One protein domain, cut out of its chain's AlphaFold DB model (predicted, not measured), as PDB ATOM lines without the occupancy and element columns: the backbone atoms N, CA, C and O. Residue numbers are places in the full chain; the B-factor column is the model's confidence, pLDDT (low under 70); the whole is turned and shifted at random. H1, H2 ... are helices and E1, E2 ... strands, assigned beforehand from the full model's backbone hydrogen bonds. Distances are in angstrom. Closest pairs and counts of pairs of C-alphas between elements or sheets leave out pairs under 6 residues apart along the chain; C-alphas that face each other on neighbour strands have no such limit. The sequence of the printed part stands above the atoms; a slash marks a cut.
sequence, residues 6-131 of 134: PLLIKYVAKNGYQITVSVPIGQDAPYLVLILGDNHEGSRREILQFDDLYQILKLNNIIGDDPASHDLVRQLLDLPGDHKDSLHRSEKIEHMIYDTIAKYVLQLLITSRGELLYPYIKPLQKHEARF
ATOM      1  N   PRO A   6     -44.184  46.769  41.120       95.00
ATOM      2  CA  PRO A   6     -45.277  47.389  40.367       95.00
ATOM      3  C   PRO A   6     -45.431  46.847  38.943       95.00
ATOM      4  O   PRO A   6     -46.549  46.635  38.468       95.00
ATOM      5  N   LEU A   7     -44.316  46.586  38.264       94.81
ATOM      6  CA  LEU A   7     -44.335  46.041  36.915       94.81
ATOM      7  C   LEU A   7     -44.810  44.583  36.893       94.81
ATOM      8  O   LEU A   7     -45.653  44.239  36.068       94.81
ATOM      9  N   LEU A   8     -44.365  43.749  37.836       95.25
ATOM     10  CA  LEU A   8     -44.885  42.387  38.001       95.25
ATOM     11  C   LEU A   8     -46.406  42.385  38.215       95.25
ATOM     12  O   LEU A   8     -47.121  41.667  37.517       95.25
ATOM     13  N   ILE A   9     -46.911  43.235  39.113       94.94
ATOM     14  CA  ILE A   9     -48.352  43.374  39.374       94.94
ATOM     15  C   ILE A   9     -49.093  43.794  38.098       94.94
ATOM     16  O   ILE A   9     -50.125  43.212  37.761       94.94
ATOM     17  N   LYS A  10     -48.546  44.745  37.330       96.38
ATOM     18  CA  LYS A  10     -49.112  45.168  36.039       96.38
ATOM     19  C   LYS A  10     -49.216  44.006  35.047       96.38
ATOM     20  O   LYS A  10     -50.210  43.910  34.331       96.38
ATOM     21  N   TYR A  11     -48.213  43.135  34.974       96.69
ATOM     22  CA  TYR A  11     -48.228  41.980  34.072       96.69
ATOM     23  C   TYR A  11     -49.188  40.877  34.517       96.69
ATOM     24  O   TYR A  11     -49.823  40.237  33.680       96.69
ATOM     25  N   VAL A  12     -49.371  40.708  35.822       94.75
ATOM     26  CA  VAL A  12     -50.415  39.835  36.357       94.75
ATOM     27  C   VAL A  12     -51.811  40.375  36.024       94.75
ATOM     28  O   VAL A  12     -52.639  39.629  35.501       94.75
ATOM     29  N   ALA A  13     -52.033  41.684  36.173       94.81
ATOM     30  CA  ALA A  13     -53.284  42.338  35.781       94.81
ATOM     31  C   ALA A  13     -53.603  42.179  34.286       94.81
ATOM     32  O   ALA A  13     -54.754  41.944  33.923       94.81
ATOM     33  N   LYS A  14     -52.592  42.225  33.406       94.56
ATOM     34  CA  LYS A  14     -52.764  41.945  31.965       94.56
ATOM     35  C   LYS A  14     -53.274  40.530  31.674       94.56
ATOM     36  O   LYS A  14     -53.878  40.319  30.628       94.56
ATOM     37  N   ASN A  15     -53.038  39.586  32.579       90.25
ATOM     38  CA  ASN A  15     -53.524  38.212  32.485       90.25
ATOM     39  C   ASN A  15     -54.914  38.026  33.135       90.25
ATOM     40  O   ASN A  15     -55.393  36.902  33.225       90.25
ATOM     41  N   GLY A  16     -55.579  39.109  33.563       90.44
ATOM     42  CA  GLY A  16     -56.954  39.081  34.080       90.44
ATOM     43  C   GLY A  16     -57.081  38.821  35.581       90.44
ATOM     44  O   GLY A  16     -58.190  38.627  36.070       90.44
ATOM     45  N   TYR A  17     -55.971  38.838  36.323       91.19
ATOM     46  CA  TYR A  17     -55.948  38.559  37.758       91.19
ATOM     47  C   TYR A  17     -55.290  39.691  38.538       91.19
ATOM     48  O   TYR A  17     -54.418  40.394  38.039       91.19
ATOM     49  N   GLN A  18     -55.668  39.830  39.802       92.06
ATOM     50  CA  GLN A  18     -54.994  40.709  40.750       92.06
ATOM     51  C   GLN A  18     -54.190  39.867  41.732       92.06
ATOM     52  O   GLN A  18     -54.597  38.755  42.076       92.06
ATOM     53  N   ILE A  19     -53.046  40.388  42.167       92.56
ATOM     54  CA  ILE A  19     -52.238  39.784  43.222       92.56
ATOM     55  C   ILE A  19     -51.719  40.857  44.165       92.56
ATOM     56  O   ILE A  19     -51.429  41.982  43.755       92.56
ATOM     57  N   THR A  20     -51.497  40.448  45.404       92.81
ATOM     58  CA  THR A  20     -50.740  41.212  46.385       92.81
ATOM     59  C   THR A  20     -49.330  40.636  46.476       92.81
ATOM     60  O   THR A  20     -49.153  39.421  46.594       92.81
ATOM     61  N   VAL A  21     -48.323  41.512  46.426       92.88
ATOM     62  CA  VAL A  21     -46.904  41.157  46.555       92.88
ATOM     63  C   VAL A  21     -46.319  41.905  47.744       92.88
ATOM     64  O   VAL A  21     -46.420  43.128  47.811       92.88
ATOM     65  N   SER A  22     -45.679  41.192  48.667       91.69
ATOM     66  CA  SER A  22     -44.953  41.799  49.784       91.69
ATOM     67  C   SER A  22     -43.564  41.190  49.953       91.69
ATOM     68  O   SER A  22     -43.310  40.052  49.557       91.69
ATOM     69  N   VAL A  23     -42.652  41.973  50.528       90.81
ATOM     70  CA  VAL A  23     -41.284  41.554  50.850       90.81
ATOM     71  C   VAL A  23     -41.103  41.730  52.355       90.81
ATOM     72  O   VAL A  23     -41.099  42.871  52.826       90.81
ATOM     73  N   PRO A  24     -41.022  40.643  53.140       89.50
ATOM     74  CA  PRO A  24     -40.830  40.746  54.582       89.50
ATOM     75  C   PRO A  24     -39.511  41.443  54.932       89.50
ATOM     76  O   PRO A  24     -38.472  41.161  54.339       89.50
ATOM     77  N   ILE A  25     -39.555  42.336  55.919       87.81
ATOM     78  CA  ILE A  25     -38.384  43.062  56.427       87.81
ATOM     79  C   ILE A  25     -37.754  42.262  57.578       87.81
ATOM     80  O   ILE A  25     -38.464  41.601  58.336       87.81
ATOM     81  N   GLY A  26     -36.427  42.336  57.722       81.94
ATOM     82  CA  GLY A  26     -35.702  41.737  58.851       81.94
ATOM     83  C   GLY A  26     -35.459  40.232  58.726       81.94
ATOM     84  O   GLY A  26     -35.258  39.563  59.733       81.94
ATOM     85  N   GLN A  27     -35.513  39.699  57.506       81.81
ATOM     86  CA  GLN A  27     -35.124  38.325  57.191       81.81
ATOM     87  C   GLN A  27     -33.692  38.311  56.644       81.81
ATOM     88  O   GLN A  27     -33.337  39.196  55.866       81.81
ATOM     89  N   ASP A  28     -32.908  37.288  56.996       81.94
ATOM     90  CA  ASP A  28     -31.521  37.133  56.519       81.94
ATOM     91  C   ASP A  28     -31.445  36.974  54.993       81.94
ATOM     92  O   ASP A  28     -30.483  37.405  54.359       81.94
ATOM     93  N   ALA A  29     -32.486  36.386  54.394       84.88
ATOM     94  CA  ALA A  29     -32.638  36.244  52.954       84.88
ATOM     95  C   ALA A  29     -33.995  36.818  52.505       84.88
ATOM     96  O   ALA A  29     -35.039  36.361  52.986       84.88
ATOM     97  N   PRO A  30     -34.020  37.796  51.581       86.19
ATOM     98  CA  PRO A  30     -35.266  38.370  51.095       86.19
ATOM     99  C   PRO A  30     -36.013  37.380  50.190       86.19
ATOM    100  O   PRO A  30     -35.414  36.606  49.442       86.19
ATOM    101  N   TYR A  31     -37.343  37.421  50.233       92.44
ATOM    102  CA  TYR A  31     -38.220  36.637  49.364       92.44
ATOM    103  C   TYR A  31     -39.534  37.377  49.108       92.44
ATOM    104  O   TYR A  31     -39.936  38.256  49.871       92.44
ATOM    105  N   LEU A  32     -40.205  37.008  48.022       93.50
ATOM    106  CA  LEU A  32     -41.528  37.490  47.671       93.50
ATOM    107  C   LEU A  32     -42.593  36.639  48.359       93.50
ATOM    108  O   LEU A  32     -42.548  35.409  48.334       93.50
ATOM    109  N   VAL A  33     -43.583  37.313  48.925       93.56
ATOM    110  CA  VAL A  33     -44.835  36.724  49.381       93.56
ATOM    111  C   VAL A  33     -45.924  37.140  48.408       93.56
ATOM    112  O   VAL A  33     -46.132  38.328  48.180       93.56
ATOM    113  N   LEU A  34     -46.606  36.153  47.842       93.62
ATOM    114  CA  LEU A  34     -47.569  36.317  46.764       93.62
ATOM    115  C   LEU A  34     -48.922  35.787  47.216       93.62
ATOM    116  O   LEU A  34     -49.009  34.691  47.772       93.62
ATOM    117  N   ILE A  35     -49.972  36.568  46.993       91.69
ATOM    118  CA  ILE A  35     -51.342  36.221  47.374       91.69
ATOM    119  C   ILE A  35     -52.261  36.588  46.215       91.69
ATOM    120  O   ILE A  35     -52.103  37.648  45.611       91.69
ATOM    121  N   LEU A  36     -53.208  35.705  45.895       89.31
ATOM    122  CA  LEU A  36     -54.214  35.975  44.872       89.31
ATOM    123  C   LEU A  36     -55.250  36.984  45.389       89.31
ATOM    124  O   LEU A  36     -55.840  36.781  46.449       89.31
ATOM    125  N   GLY A  37     -55.503  38.025  44.601       85.69
ATOM    126  CA  GLY A  37     -56.418  39.115  44.920       85.69
ATOM    127  C   GLY A  37     -55.849  40.153  45.887       85.69
ATOM    128  O   GLY A  37     -54.659  40.166  46.215       85.69
ATOM    129  N   ASP A  38     -56.756  41.014  46.342       73.38
ATOM    130  CA  ASP A  38     -56.459  42.158  47.211       73.38
ATOM    131  C   ASP A  38     -56.699  41.839  48.699       73.38
ATOM    132  O   ASP A  38     -56.365  42.638  49.572       73.38
ATOM    133  N   ASN A  39     -57.292  40.675  49.004       64.75
ATOM    134  CA  ASN A  39     -57.601  40.252  50.368       64.75
ATOM    135  C   ASN A  39     -56.667  39.121  50.828       64.75
ATOM    136  O   ASN A  39     -56.441  38.137  50.121       64.75
ATOM    137  N   HIS A  40     -56.150  39.266  52.045       63.06
ATOM    138  CA  HIS A  40     -55.286  38.298  52.715       63.06
ATOM    139  C   HIS A  40     -56.059  37.114  53.319       63.06
ATOM    140  O   HIS A  40     -55.460  36.081  53.616       63.06
ATOM    141  N   GLU A  41     -57.373  37.244  53.514       56.62
ATOM    142  CA  GLU A  41     -58.190  36.227  54.179       56.62
ATOM    143  C   GLU A  41     -58.615  35.102  53.224       56.62
ATOM    144  O   GLU A  41     -59.258  35.334  52.203       56.62
ATOM    145  N   GLY A  42     -58.257  33.857  53.559       58.12
ATOM    146  CA  GLY A  42     -58.677  32.649  52.831       58.12
ATOM    147  C   GLY A  42     -57.953  32.384  51.503       58.12
ATOM    148  O   GLY A  42     -58.089  31.296  50.942       58.12
ATOM    149  N   SER A  43     -57.151  33.332  51.014       70.31
ATOM    150  CA  SER A  43     -56.366  33.186  49.786       70.31
ATOM    151  C   SER A  43     -55.081  32.386  50.009       70.31
ATOM    152  O   SER A  43     -54.370  32.555  51.001       70.31
ATOM    153  N   ARG A  44     -54.743  31.522  49.043       77.00
ATOM    154  CA  ARG A  44     -53.484  30.770  49.044       77.00
ATOM    155  C   ARG A  44     -52.301  31.738  48.991       77.00
ATOM    156  O   ARG A  44     -52.232  32.596  48.113       77.00
ATOM    157  N   ARG A  45     -51.370  31.557  49.925       88.00
ATOM    158  CA  ARG A  45     -50.101  32.282  49.987       88.00
ATOM    159  C   ARG A  45     -49.000  31.439  49.363       88.00
ATOM    160  O   ARG A  45     -48.837  30.276  49.723       88.00
ATOM    161  N   GLU A  46     -48.215  32.052  48.491       91.38
ATOM    162  CA  GLU A  46     -47.031  31.449  47.895       91.38
ATOM    163  C   GLU A  46     -45.782  32.262  48.218       91.38
ATOM    164  O   GLU A  46     -45.829  33.484  48.377       91.38
ATOM    165  N   ILE A  47     -44.662  31.560  48.368       92.75
ATOM    166  CA  ILE A  47     -43.360  32.152  48.667       92.75
ATOM    167  C   ILE A  47     -42.437  31.863  47.490       92.75
ATOM    168  O   ILE A  47     -42.289  30.710  47.089       92.75
ATOM    169  N   LEU A  48     -41.811  32.909  46.957       93.69
ATOM    170  CA  LEU A  48     -40.829  32.817  45.880       93.69
ATOM    171  C   LEU A  48     -39.544  33.521  46.305       93.69
ATOM    172  O   LEU A  48     -39.556  34.703  46.638       93.69
ATOM    173  N   GLN A  49     -38.427  32.802  46.295       93.12
ATOM    174  CA  GLN A  49     -37.114  33.399  46.516       93.12
ATOM    175  C   GLN A  49     -36.688  34.168  45.260       93.12
ATOM    176  O   GLN A  49     -37.133  33.870  44.154       93.12
ATOM    177  N   PHE A  50     -35.804  35.155  45.403       90.50
ATOM    178  CA  PHE A  50     -35.318  35.909  44.240       90.50
ATOM    179  C   PHE A  50     -34.563  35.019  43.246       90.50
ATOM    180  O   PHE A  50     -34.731  35.176  42.037       90.50
ATOM    181  N   ASP A  51     -33.817  34.033  43.744       92.19
ATOM    182  CA  ASP A  51     -33.125  33.057  42.899       92.19
ATOM    183  C   ASP A  51     -34.105  32.191  42.102       92.19
ATOM    184  O   ASP A  51     -33.814  31.827  40.963       92.19
ATOM    185  N   ASP A  52     -35.304  31.929  42.636       94.94
ATOM    186  CA  ASP A  52     -36.332  31.199  41.896       94.94
ATOM    187  C   ASP A  52     -36.751  31.955  40.639       94.94
ATOM    188  O   ASP A  52     -36.973  31.329  39.609       94.94
ATOM    189  N   LEU A  53     -36.827  33.290  40.688       95.00
ATOM    190  CA  LEU A  53     -37.189  34.100  39.520       95.00
ATOM    191  C   LEU A  53     -36.184  33.898  38.387       95.00
ATOM    192  O   LEU A  53     -36.572  33.706  37.236       95.00
ATOM    193  N   TYR A  54     -34.895  33.881  38.725       93.75
ATOM    194  CA  TYR A  54     -33.832  33.618  37.765       93.75
ATOM    195  C   TYR A  54     -33.938  32.201  37.186       93.75
ATOM    196  O   TYR A  54     -33.918  32.024  35.968       93.75
ATOM    197  N   GLN A  55     -34.141  31.192  38.041       95.44
ATOM    198  CA  GLN A  55     -34.307  29.807  37.589       95.44
ATOM    199  C   GLN A  55     -35.558  29.617  36.720       95.44
ATOM    200  O   GLN A  55     -35.513  28.875  35.741       95.44
ATOM    201  N   ILE A  56     -36.660  30.311  37.022       96.62
ATOM    202  CA  ILE A  56     -37.891  30.292  36.218       96.62
ATOM    203  C   ILE A  56     -37.605  30.808  34.810       96.62
ATOM    204  O   ILE A  56     -37.962  30.146  33.833       96.62
ATOM    205  N   LEU A  57     -36.953  31.968  34.696       96.56
ATOM    206  CA  LEU A  57     -36.622  32.564  33.403       96.56
ATOM    207  C   LEU A  57     -35.702  31.653  32.587       96.56
ATOM    208  O   LEU A  57     -35.943  31.454  31.397       96.56
ATOM    209  N   LYS A  58     -34.698  31.050  33.231       95.19
ATOM    210  CA  LYS A  58     -33.801  30.089  32.586       95.19
ATOM    211  C   LYS A  58     -34.522  28.855  32.075       95.19
ATOM    212  O   LYS A  58     -34.404  28.496  30.906       95.19
ATOM    213  N   LEU A  59     -35.298  28.209  32.942       95.75
ATOM    214  CA  LEU A  59     -35.990  26.971  32.602       95.75
ATOM    215  C   LEU A  59     -36.963  27.172  31.430       95.75
ATOM    216  O   LEU A  59     -37.128  26.284  30.593       95.75
ATOM    217  N   ASN A  60     -37.560  28.362  31.346       96.06
ATOM    218  CA  ASN A  60     -38.470  28.772  30.279       96.06
ATOM    219  C   ASN A  60     -37.762  29.426  29.072       96.06
ATOM    220  O   ASN A  60     -38.427  30.034  28.238       96.06
ATOM    221  N   ASN A  61     -36.436  29.270  28.947       95.38
ATOM    222  CA  ASN A  61     -35.609  29.754  27.832       95.38
ATOM    223  C   ASN A  61     -35.704  31.272  27.571       95.38
ATOM    224  O   ASN A  61     -35.534  31.732  26.440       95.38
ATOM    225  N   ILE A  62     -36.001  32.059  28.608       96.19
ATOM    226  CA  ILE A  62     -36.038  33.522  28.508       96.19
ATOM    227  C   ILE A  62     -34.625  34.093  28.580       96.19
ATOM    228  O   ILE A  62     -34.307  34.977  27.795       96.19
ATOM    229  N   ILE A  63     -33.790  33.579  29.487       93.69
ATOM    230  CA  ILE A  63     -32.389  33.989  29.671       93.69
ATOM    231  C   ILE A  63     -31.479  32.760  29.784       93.69
ATOM    232  O   ILE A  63     -31.913  31.721  30.281       93.69
ATOM    233  N   GLY A  64     -30.224  32.884  29.357       89.19
ATOM    234  CA  GLY A  64     -29.196  31.850  29.470       89.19
ATOM    235  C   GLY A  64     -28.151  32.105  30.558       89.19
ATOM    236  O   GLY A  64     -28.140  33.151  31.213       89.19
ATOM    237  N   ASP A  65     -27.265  31.124  30.742       82.88
ATOM    238  CA  ASP A  65     -26.137  31.184  31.686       82.88
ATOM    239  C   ASP A  65     -24.909  31.888  31.108       82.88
ATOM    240  O   ASP A  65     -24.064  32.385  31.854       82.88
ATOM    241  N   ASP A  66     -24.803  31.934  29.783       80.75
ATOM    242  CA  ASP A  66     -23.633  32.459  29.103       80.75
ATOM    243  C   ASP A  66     -23.997  33.342  27.894       80.75
ATOM    244  O   ASP A  66     -25.145  33.387  27.433       80.75
ATOM    245  N   PRO A  67     -23.023  34.096  27.361       72.69
ATOM    246  CA  PRO A  67     -23.228  34.902  26.164       72.69
ATOM    247  C   PRO A  67     -23.554  34.114  24.888       72.69
ATOM    248  O   PRO A  67     -24.063  34.716  23.951       72.69
ATOM    249  N   ALA A  68     -23.266  32.811  24.843       79.88
ATOM    250  CA  ALA A  68     -23.483  31.946  23.682       79.88
ATOM    251  C   ALA A  68     -24.849  31.233  23.707       79.88
ATOM    252  O   ALA A  68     -25.187  30.491  22.785       79.88
ATOM    253  N   SER A  69     -25.638  31.452  24.756       82.75
ATOM    254  CA  SER A  69     -26.927  30.811  24.956       82.75
ATOM    255  C   SER A  69     -27.930  31.250  23.885       82.75
ATOM    256  O   SER A  69     -28.116  32.437  23.636       82.75
ATOM    257  N   HIS A  70     -28.630  30.292  23.271       86.56
ATOM    258  CA  HIS A  70     -29.689  30.553  22.284       86.56
ATOM    259  C   HIS A  70     -31.047  30.889  22.937       86.56
ATOM    260  O   HIS A  70     -32.104  30.441  22.481       86.56
ATOM    261  N   ASP A  71     -31.025  31.671  24.016       92.75
ATOM    262  CA  ASP A  71     -32.227  32.120  24.717       92.75
ATOM    263  C   ASP A  71     -32.934  33.266  23.979       92.75
ATOM    264  O   ASP A  71     -32.376  33.918  23.091       92.75
ATOM    265  N   LEU A  72     -34.201  33.501  24.321       92.31
ATOM    266  CA  LEU A  72     -35.026  34.470  23.604       92.31
ATOM    267  C   LEU A  72     -34.537  35.919  23.782       92.31
ATOM    268  O   LEU A  72     -34.685  36.730  22.866       92.31
ATOM    269  N   VAL A  73     -33.961  36.271  24.939       92.06
ATOM    270  CA  VAL A  73     -33.413  37.618  25.160       92.06
ATOM    271  C   VAL A  73     -32.165  37.825  24.308       92.06
ATOM    272  O   VAL A  73     -32.041  38.871  23.668       92.06
ATOM    273  N   ARG A  74     -31.275  36.831  24.228       90.81
ATOM    274  CA  ARG A  74     -30.089  36.873  23.365       90.81
ATOM    275  C   ARG A  74     -30.472  37.022  21.900       90.81
ATOM    276  O   ARG A  74     -29.956  37.913  21.236       90.81
ATOM    277  N   GLN A  75     -31.451  36.246  21.433       90.81
ATOM    278  CA  GLN A  75     -31.961  36.357  20.063       90.81
ATOM    279  C   GLN A  75     -32.414  37.781  19.721       90.81
ATOM    280  O   GLN A  75     -32.162  38.238  18.614       90.81
ATOM    281  N   LEU A  76     -33.041  38.499  20.662       89.81
ATOM    282  CA  LEU A  76     -33.424  39.903  20.476       89.81
ATOM    283  C   LEU A  76     -32.233  40.870  20.530       89.81
ATOM    284  O   LEU A  76     -32.219  41.862  19.794       89.81
ATOM    285  N   LEU A  77     -31.263  40.623  21.413       89.50
ATOM    286  CA  LEU A  77     -30.047  41.434  21.548       89.50
ATOM    287  C   LEU A  77     -29.158  41.351  20.306       89.50
ATOM    288  O   LEU A  77     -28.620  42.377  19.893       89.50
ATOM    289  N   ASP A  78     -29.087  40.178  19.685       89.56
ATOM    290  CA  ASP A  78     -28.260  39.913  18.506       89.56
ATOM    291  C   ASP A  78     -28.899  40.415  17.199       89.56
ATOM    292  O   ASP A  78     -28.263  40.393  16.143       89.56
ATOM    293  N   LEU A  79     -30.149  40.899  17.244       87.69
ATOM    294  CA  LEU A  79     -30.795  41.489  16.073       87.69
ATOM    295  C   LEU A  79     -30.016  42.717  15.575       87.69
ATOM    296  O   LEU A  79     -29.706  43.604  16.380       87.69
ATOM    297  N   PRO A  80     -29.799  42.843  14.253       87.94
ATOM    298  CA  PRO A  80     -29.229  44.038  13.642       87.94
ATOM    299  C   PRO A  80     -29.975  45.323  14.025       87.94
ATOM    300  O   PRO A  80     -31.183  45.317  14.269       87.94
ATOM    301  N   GLY A  81     -29.253  46.446  14.070       82.06
ATOM    302  CA  GLY A  81     -29.799  47.739  14.501       82.06
ATOM    303  C   GLY A  81     -30.975  48.246  13.657       82.06
ATOM    304  O   GLY A  81     -31.846  48.930  14.188       82.06
ATOM    305  N   ASP A  82     -31.014  47.873  12.380       85.31
ATOM    306  CA  ASP A  82     -32.045  48.188  11.386       85.31
ATOM    307  C   ASP A  82     -33.230  47.204  11.388       85.31
ATOM    308  O   ASP A  82     -34.230  47.427  10.702       85.31
ATOM    309  N   HIS A  83     -33.166  46.131  12.182       85.25
ATOM    310  CA  HIS A  83     -34.280  45.206  12.332       85.25
ATOM    311  C   HIS A  83     -35.477  45.915  12.988       85.25
ATOM    312  O   HIS A  83     -35.324  46.600  13.999       85.25
ATOM    313  N   LYS A  84     -36.699  45.702  12.476       82.00
ATOM    314  CA  LYS A  84     -37.940  46.336  12.981       82.00
ATOM    315  C   LYS A  84     -38.103  46.219  14.501       82.00
ATOM    316  O   LYS A  84     -38.589  47.132  15.163       82.00
ATOM    317  N   ASP A  85     -37.676  45.088  15.047       79.44
ATOM    318  CA  ASP A  85     -37.799  44.787  16.472       79.44
ATOM    319  C   ASP A  85     -36.677  45.373  17.340       79.44
ATOM    320  O   ASP A  85     -36.823  45.408  18.560       79.44
ATOM    321  N   SER A  86     -35.600  45.877  16.730       79.31
ATOM    322  CA  SER A  86     -34.500  46.569  17.416       79.31
ATOM    323  C   SER A  86     -34.978  47.870  18.073       79.31
ATOM    324  O   SER A  86     -34.577  48.180  19.193       79.31
ATOM    325  N   LEU A  87     -35.915  48.586  17.433       81.38
ATOM    326  CA  LEU A  87     -36.443  49.868  17.922       81.38
ATOM    327  C   LEU A  87     -37.138  49.754  19.293       81.38
ATOM    328  O   LEU A  87     -37.062  50.674  20.099       81.38
ATOM    329  N   HIS A  88     -37.769  48.608  19.572       88.00
ATOM    330  CA  HIS A  88     -38.501  48.330  20.816       88.00
ATOM    331  C   HIS A  88     -37.850  47.212  21.640       88.00
ATOM    332  O   HIS A  88     -38.511  46.556  22.448       88.00
ATOM    333  N   ARG A  89     -36.556  46.953  21.424       89.88
ATOM    334  CA  ARG A  89     -35.863  45.789  21.988       89.88
ATOM    335  C   ARG A  89     -36.000  45.708  23.509       89.88
ATOM    336  O   ARG A  89     -36.379  44.662  24.030       89.88
ATOM    337  N   SER A  90     -35.738  46.808  24.213       89.50
ATOM    338  CA  SER A  90     -35.812  46.857  25.678       89.50
ATOM    339  C   SER A  90     -37.221  46.559  26.197       89.50
ATOM    340  O   SER A  90     -37.377  45.774  27.126       89.50
ATOM    341  N   GLU A  91     -38.252  47.119  25.556       92.38
ATOM    342  CA  GLU A  91     -39.657  46.890  25.920       92.38
ATOM    343  C   GLU A  91     -40.070  45.432  25.689       92.38
ATOM    344  O   GLU A  91     -40.799  44.854  26.496       92.38
ATOM    345  N   LYS A  92     -39.582  44.806  24.610       93.12
ATOM    346  CA  LYS A  92     -39.831  43.388  24.319       93.12
ATOM    347  C   LYS A  92     -39.153  42.460  25.321       93.12
ATOM    348  O   LYS A  92     -39.784  41.514  25.786       93.12
ATOM    349  N   ILE A  93     -37.900  42.741  25.675       94.00
ATOM    350  CA  ILE A  93     -37.167  41.980  26.696       94.00
ATOM    351  C   ILE A  93     -37.883  42.094  28.045       94.00
ATOM    352  O   ILE A  93     -38.146  41.080  28.690       94.00
ATOM    353  N   GLU A  94     -38.261  43.311  28.443       94.44
ATOM    354  CA  GLU A  94     -39.042  43.543  29.659       94.44
ATOM    355  C   GLU A  94     -40.354  42.749  29.626       94.44
ATOM    356  O   GLU A  94     -40.677  42.036  30.576       94.44
ATOM    357  N   HIS A  95     -41.085  42.814  28.511       95.00
ATOM    358  CA  HIS A  95     -42.314  42.059  28.320       95.00
ATOM    359  C   HIS A  95     -42.114  40.562  28.527       95.00
ATOM    360  O   HIS A  95     -42.839  39.964  29.314       95.00
ATOM    361  N   MET A  96     -41.114  39.970  27.881       95.31
ATOM    362  CA  MET A  96     -40.833  38.543  28.006       95.31
ATOM    363  C   MET A  96     -40.509  38.132  29.443       95.31
ATOM    364  O   MET A  96     -41.013  37.114  29.916       95.31
ATOM    365  N   ILE A  97     -39.695  38.923  30.145       96.06
ATOM    366  CA  ILE A  97     -39.309  38.641  31.530       96.06
ATOM    367  C   ILE A  97     -40.539  38.691  32.441       96.06
ATOM    368  O   ILE A  97     -40.851  37.712  33.122       96.06
ATOM    369  N   TYR A  98     -41.259  39.814  32.448       97.00
ATOM    370  CA  TYR A  98     -42.351  40.014  33.396       97.00
ATOM    371  C   TYR A  98     -43.594  39.197  33.059       97.00
ATOM    372  O   TYR A  98     -44.263  38.738  33.980       97.00
ATOM    373  N   ASP A  99     -43.890  38.963  31.780       96.62
ATOM    374  CA  ASP A  99     -44.998  38.094  31.381       96.62
ATOM    375  C   ASP A  99     -44.736  36.638  31.787       96.62
ATOM    376  O   ASP A  99     -45.617  35.990  32.350       96.62
ATOM    377  N   THR A 100     -43.504  36.141  31.614       97.38
ATOM    378  CA  THR A 100     -43.138  34.782  32.048       97.38
ATOM    379  C   THR A 100     -43.269  34.628  33.560       97.38
ATOM    380  O   THR A 100     -43.895  33.676  34.031       97.38
ATOM    381  N   ILE A 101     -42.728  35.575  34.335       97.12
ATOM    382  CA  ILE A 101     -42.833  35.539  35.801       97.12
ATOM    383  C   ILE A 101     -44.300  35.654  36.234       97.12
ATOM    384  O   ILE A 101     -44.736  34.893  37.093       97.12
ATOM    385  N   ALA A 102     -45.082  36.552  35.629       96.75
ATOM    386  CA  ALA A 102     -46.495  36.730  35.954       96.75
ATOM    387  C   ALA A 102     -47.305  35.449  35.724       96.75
ATOM    388  O   ALA A 102     -48.033  35.018  36.616       96.75
ATOM    389  N   LYS A 103     -47.136  34.802  34.566       96.06
ATOM    390  CA  LYS A 103     -47.795  33.527  34.245       96.06
ATOM    391  C   LYS A 103     -47.404  32.423  35.221       96.06
ATOM    392  O   LYS A 103     -48.265  31.692  35.704       96.06
ATOM    393  N   TYR A 104     -46.120  32.342  35.566       96.31
ATOM    394  CA  TYR A 104     -45.623  31.387  36.552       96.31
ATOM    395  C   TYR A 104     -46.258  31.598  37.935       96.31
ATOM    396  O   TYR A 104     -46.763  30.656  38.549       96.31
ATOM    397  N   VAL A 105     -46.260  32.844  38.420       94.75
ATOM    398  CA  VAL A 105     -46.865  33.238  39.701       94.75
ATOM    399  C   VAL A 105     -48.356  32.915  39.721       94.75
ATOM    400  O   VAL A 105     -48.851  32.346  40.693       94.75
ATOM    401  N   LEU A 106     -49.071  33.234  38.645       93.38
ATOM    402  CA  LEU A 106     -50.494  32.939  38.541       93.38
ATOM    403  C   LEU A 106     -50.773  31.444  38.574       93.38
ATOM    404  O   LEU A 106     -51.651  31.020  39.322       93.38
ATOM    405  N   GLN A 107     -49.991  30.643  37.850       92.31
ATOM    406  CA  GLN A 107     -50.136  29.194  37.891       92.31
ATOM    407  C   GLN A 107     -49.947  28.654  39.315       92.31
ATOM    408  O   GLN A 107     -50.776  27.872  39.783       92.31
ATOM    409  N   LEU A 108     -48.926  29.117  40.050       92.19
ATOM    410  CA  LEU A 108     -48.718  28.727  41.452       92.19
ATOM    411  C   LEU A 108     -49.928  29.043  42.340       92.19
ATOM    412  O   LEU A 108     -50.357  28.201  43.132       92.19
ATOM    413  N   LEU A 109     -50.473  30.251  42.209       90.62
ATOM    414  CA  LEU A 109     -51.568  30.732  43.048       90.62
ATOM    415  C   LEU A 109     -52.902  30.049  42.724       90.62
ATOM    416  O   LEU A 109     -53.705  29.812  43.626       90.62
ATOM    417  N   ILE A 110     -53.135  29.712  41.456       88.38
ATOM    418  CA  ILE A 110     -54.411  29.171  40.965       88.38
ATOM    419  C   ILE A 110     -54.447  27.642  40.991       88.38
ATOM    420  O   ILE A 110     -55.528  27.060  40.992       88.38
ATOM    421  N   THR A 111     -53.300  26.984  41.170       82.31
ATOM    422  CA  THR A 111     -53.188  25.525  41.337       82.31
ATOM    423  C   THR A 111     -54.209  24.940  42.324       82.31
ATOM    424  O   THR A 111     -54.730  23.853  42.103       82.31
ATOM    425  N   SER A 112     -54.518  25.622  43.437       71.50
ATOM    426  CA  SER A 112     -55.491  25.101  44.421       71.50
ATOM    427  C   SER A 112     -56.921  25.000  43.886       71.50
ATOM    428  O   SER A 112     -57.753  24.369  44.524       71.50
ATOM    429  N   ARG A 113     -57.214  25.630  42.746       81.12
ATOM    430  CA  ARG A 113     -58.499  25.538  42.047       81.12
ATOM    431  C   ARG A 113     -58.554  24.361  41.069       81.12
ATOM    432  O   ARG A 113     -59.593  24.149  40.461       81.12
ATOM    433  N   GLY A 114     -57.467  23.596  40.922       76.00
ATOM    434  CA  GLY A 114     -57.397  22.492  39.962       76.00
ATOM    435  C   GLY A 114     -57.217  22.951  38.510       76.00
ATOM    436  O   GLY A 114     -57.466  22.178  37.588       76.00
ATOM    437  N   GLU A 115     -56.844  24.215  38.291       83.56
ATOM    438  CA  GLU A 115     -56.749  24.821  36.962       83.56
ATOM    439  C   GLU A 115     -55.288  24.925  36.493       83.56
ATOM    440  O   GLU A 115     -54.412  25.441  37.197       83.56
ATOM    441  N   LEU A 116     -55.038  24.486  35.254       88.06
ATOM    442  CA  LEU A 116     -53.764  24.646  34.550       88.06
ATOM    443  C   LEU A 116     -53.915  25.717  33.460       88.06
ATOM    444  O   LEU A 116     -54.340  25.429  32.344       88.06
ATOM    445  N   LEU A 117     -53.579  26.964  33.795       88.62
ATOM    446  CA  LEU A 117     -53.702  28.119  32.902       88.62
ATOM    447  C   LEU A 117     -52.604  28.162  31.837       88.62
ATOM    448  O   LEU A 117     -52.849  28.556  30.697       88.62
ATOM    449  N   TYR A 118     -51.383  27.772  32.209       91.75
ATOM    450  CA  TYR A 118     -50.203  27.914  31.357       91.75
ATOM    451  C   TYR A 118     -49.444  26.587  31.236       91.75
ATOM    452  O   TYR A 118     -48.354  26.453  31.789       91.75
ATOM    453  N   PRO A 119     -49.980  25.605  30.483       89.12
ATOM    454  CA  PRO A 119     -49.395  24.263  30.376       89.12
ATOM    455  C   PRO A 119     -47.995  24.241  29.739       89.12
ATOM    456  O   PRO A 119     -47.265  23.266  29.873       89.12
ATOM    457  N   TYR A 120     -47.613  25.305  29.033       90.62
ATOM    458  CA  TYR A 120     -46.296  25.442  28.408       90.62
ATOM    459  C   TYR A 120     -45.223  26.005  29.351       90.62
ATOM    460  O   TYR A 120     -44.039  25.936  29.022       90.62
ATOM    461  N   ILE A 121     -45.612  26.582  30.494       94.19
ATOM    462  CA  ILE A 121     -44.658  27.105  31.472       94.19
ATOM    463  C   ILE A 121     -44.078  25.932  32.255       94.19
ATOM    464  O   ILE A 121     -44.791  25.188  32.926       94.19
ATOM    465  N   LYS A 122     -42.757  25.788  32.189       94.62
ATOM    466  CA  LYS A 122     -42.031  24.720  32.868       94.62
ATOM    467  C   LYS A 122     -41.872  25.054  34.357       94.62
ATOM    468  O   LYS A 122     -41.332  26.123  34.671       94.62
ATOM    469  N   PRO A 123     -42.316  24.175  35.274       94.88
ATOM    470  CA  PRO A 123     -42.171  24.377  36.711       94.88
ATOM    471  C   PRO A 123     -40.739  24.126  37.190       94.88
ATOM    472  O   PRO A 123     -40.087  23.188  36.747       94.88
ATOM    473  N   LEU A 124     -40.278  24.896  38.180       95.50
ATOM    474  CA  LEU A 124     -39.181  24.459  39.041       95.50
ATOM    475  C   LEU A 124     -39.528  23.118  39.697       95.50
ATOM    476  O   LEU A 124     -40.685  22.899  40.057       95.50
ATOM    477  N   GLN A 125     -38.516  22.289  39.960       94.06
ATOM    478  CA  GLN A 125     -38.685  20.961  40.563       94.06
ATOM    479  C   GLN A 125     -39.548  20.995  41.837       94.06
ATOM    480  O   GLN A 125     -40.497  20.232  41.989       94.06
ATOM    481  N   LYS A 126     -39.291  21.961  42.730       92.50
ATOM    482  CA  LYS A 126     -40.051  22.141  43.981       92.50
ATOM    483  C   LYS A 126     -41.524  22.542  43.788       92.50
ATOM    484  O   LYS A 126     -42.290  22.548  44.747       92.50
ATOM    485  N   HIS A 127     -41.923  22.896  42.570       92.69
ATOM    486  CA  HIS A 127     -43.275  23.309  42.204       92.69
ATOM    487  C   HIS A 127     -43.953  22.346  41.212       92.69
ATOM    488  O   HIS A 127     -45.101  22.585  40.857       92.69
ATOM    489  N   GLU A 128     -43.307  21.256  40.782       90.62
ATOM    490  CA  GLU A 128     -43.857  20.324  39.779       90.62
ATOM    491  C   GLU A 128     -45.237  19.780  40.154       90.62
ATOM    492  O   GLU A 128     -46.150  19.798  39.333       90.62
ATOM    493  N   ALA A 129     -45.432  19.391  41.418       85.56
ATOM    494  CA  ALA A 129     -46.715  18.885  41.921       85.56
ATOM    495  C   ALA A 129     -47.876  19.891  41.787       85.56
ATOM    496  O   ALA A 129     -49.039  19.530  41.928       85.56
ATOM    497  N   ARG A 130     -47.570  21.169  41.545       83.56
ATOM    498  CA  ARG A 130     -48.550  22.246  41.361       83.56
ATOM    499  C   ARG A 130     -48.885  22.487  39.887       83.56
ATOM    500  O   ARG A 130     -49.918  23.058  39.575       83.56
ATOM    501  N   PHE A 131     -48.014  22.053  38.985       86.12
ATOM    502  CA  PHE A 131     -48.162  22.241  37.541       86.12
ATOM    503  C   PHE A 131     -48.585  20.950  36.834       86.12
ATOM    504  O   PHE A 131     -49.055  21.001  35.703       86.12
TER     505      PHE A 131
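This is residues 6 to 131 of the 134 residues of an uncharacterized protein of Dinghuibacter silviterrae (UniProt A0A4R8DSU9). A small three-stranded sheet, E1 E2 E3, is crossed on one face by the later part of one long helix, H4, whose first part reaches away from the sheet as an arm with short H3 folded back beside it. H1 and H2 pack across H4 partway along it, and H5 packs near its last turns. The printed part has 126 residues, in the order H1 E1 E2 E3 H2 H3 H4 H5; the sheet, order E1 - E2 - E3, is antiparallel, and the class is mixed, helices and strands. It is compact, radius of gyration of the C-alphas 15.9 A, yet elongated, spanning 52 by 31 by 30 A.

E1 is residues 19 to 22, E2 31 to 36 (16.6 A) and E3 45 to 49. H4, residues 89 to 113, measures 36.4 A from C-alpha 89 at (-35.863, 45.789, 21.988) to C-alpha 113 at (-58.499, 25.538, 42.047). H1 is residues 6 to 14, H2 50 to 59, H3 72 to 77 and H5 125 to 131.

The strands form a meander, each the antiparallel neighbour of the one before: N 20 and O 35 are 2.9 A apart, N 32 and O 48 2.8 A. H1 and H4 are on one face, in two layers; H4 lies over E2 at a height over the sheet of 8.1 A. H4, the hub, touches H1 (Val 12 and Ala 102, closest C-alphas, 5.0 A), H2 (Leu 57 and Ile 97, 6.9 A, about perpendicular at 77 degrees), H3 (Val 73 and Ile 93, 6.0 A, a helical hairpin) and H5 (Thr 111 and Arg 130, 5.7 A). Every O i to N i+4 pair is within hydrogen-bond range in H1 and H3, against 5 of 6 in H2, 19 of 21 in H4 and 0 of 3 in H5, where 3 of 4 O i to N i+3 pairs are.

The printed part has no cut; the links H2 to H3, H3 to H4 and H4 to H5 are long. Confidence is low at residues 39 to 42.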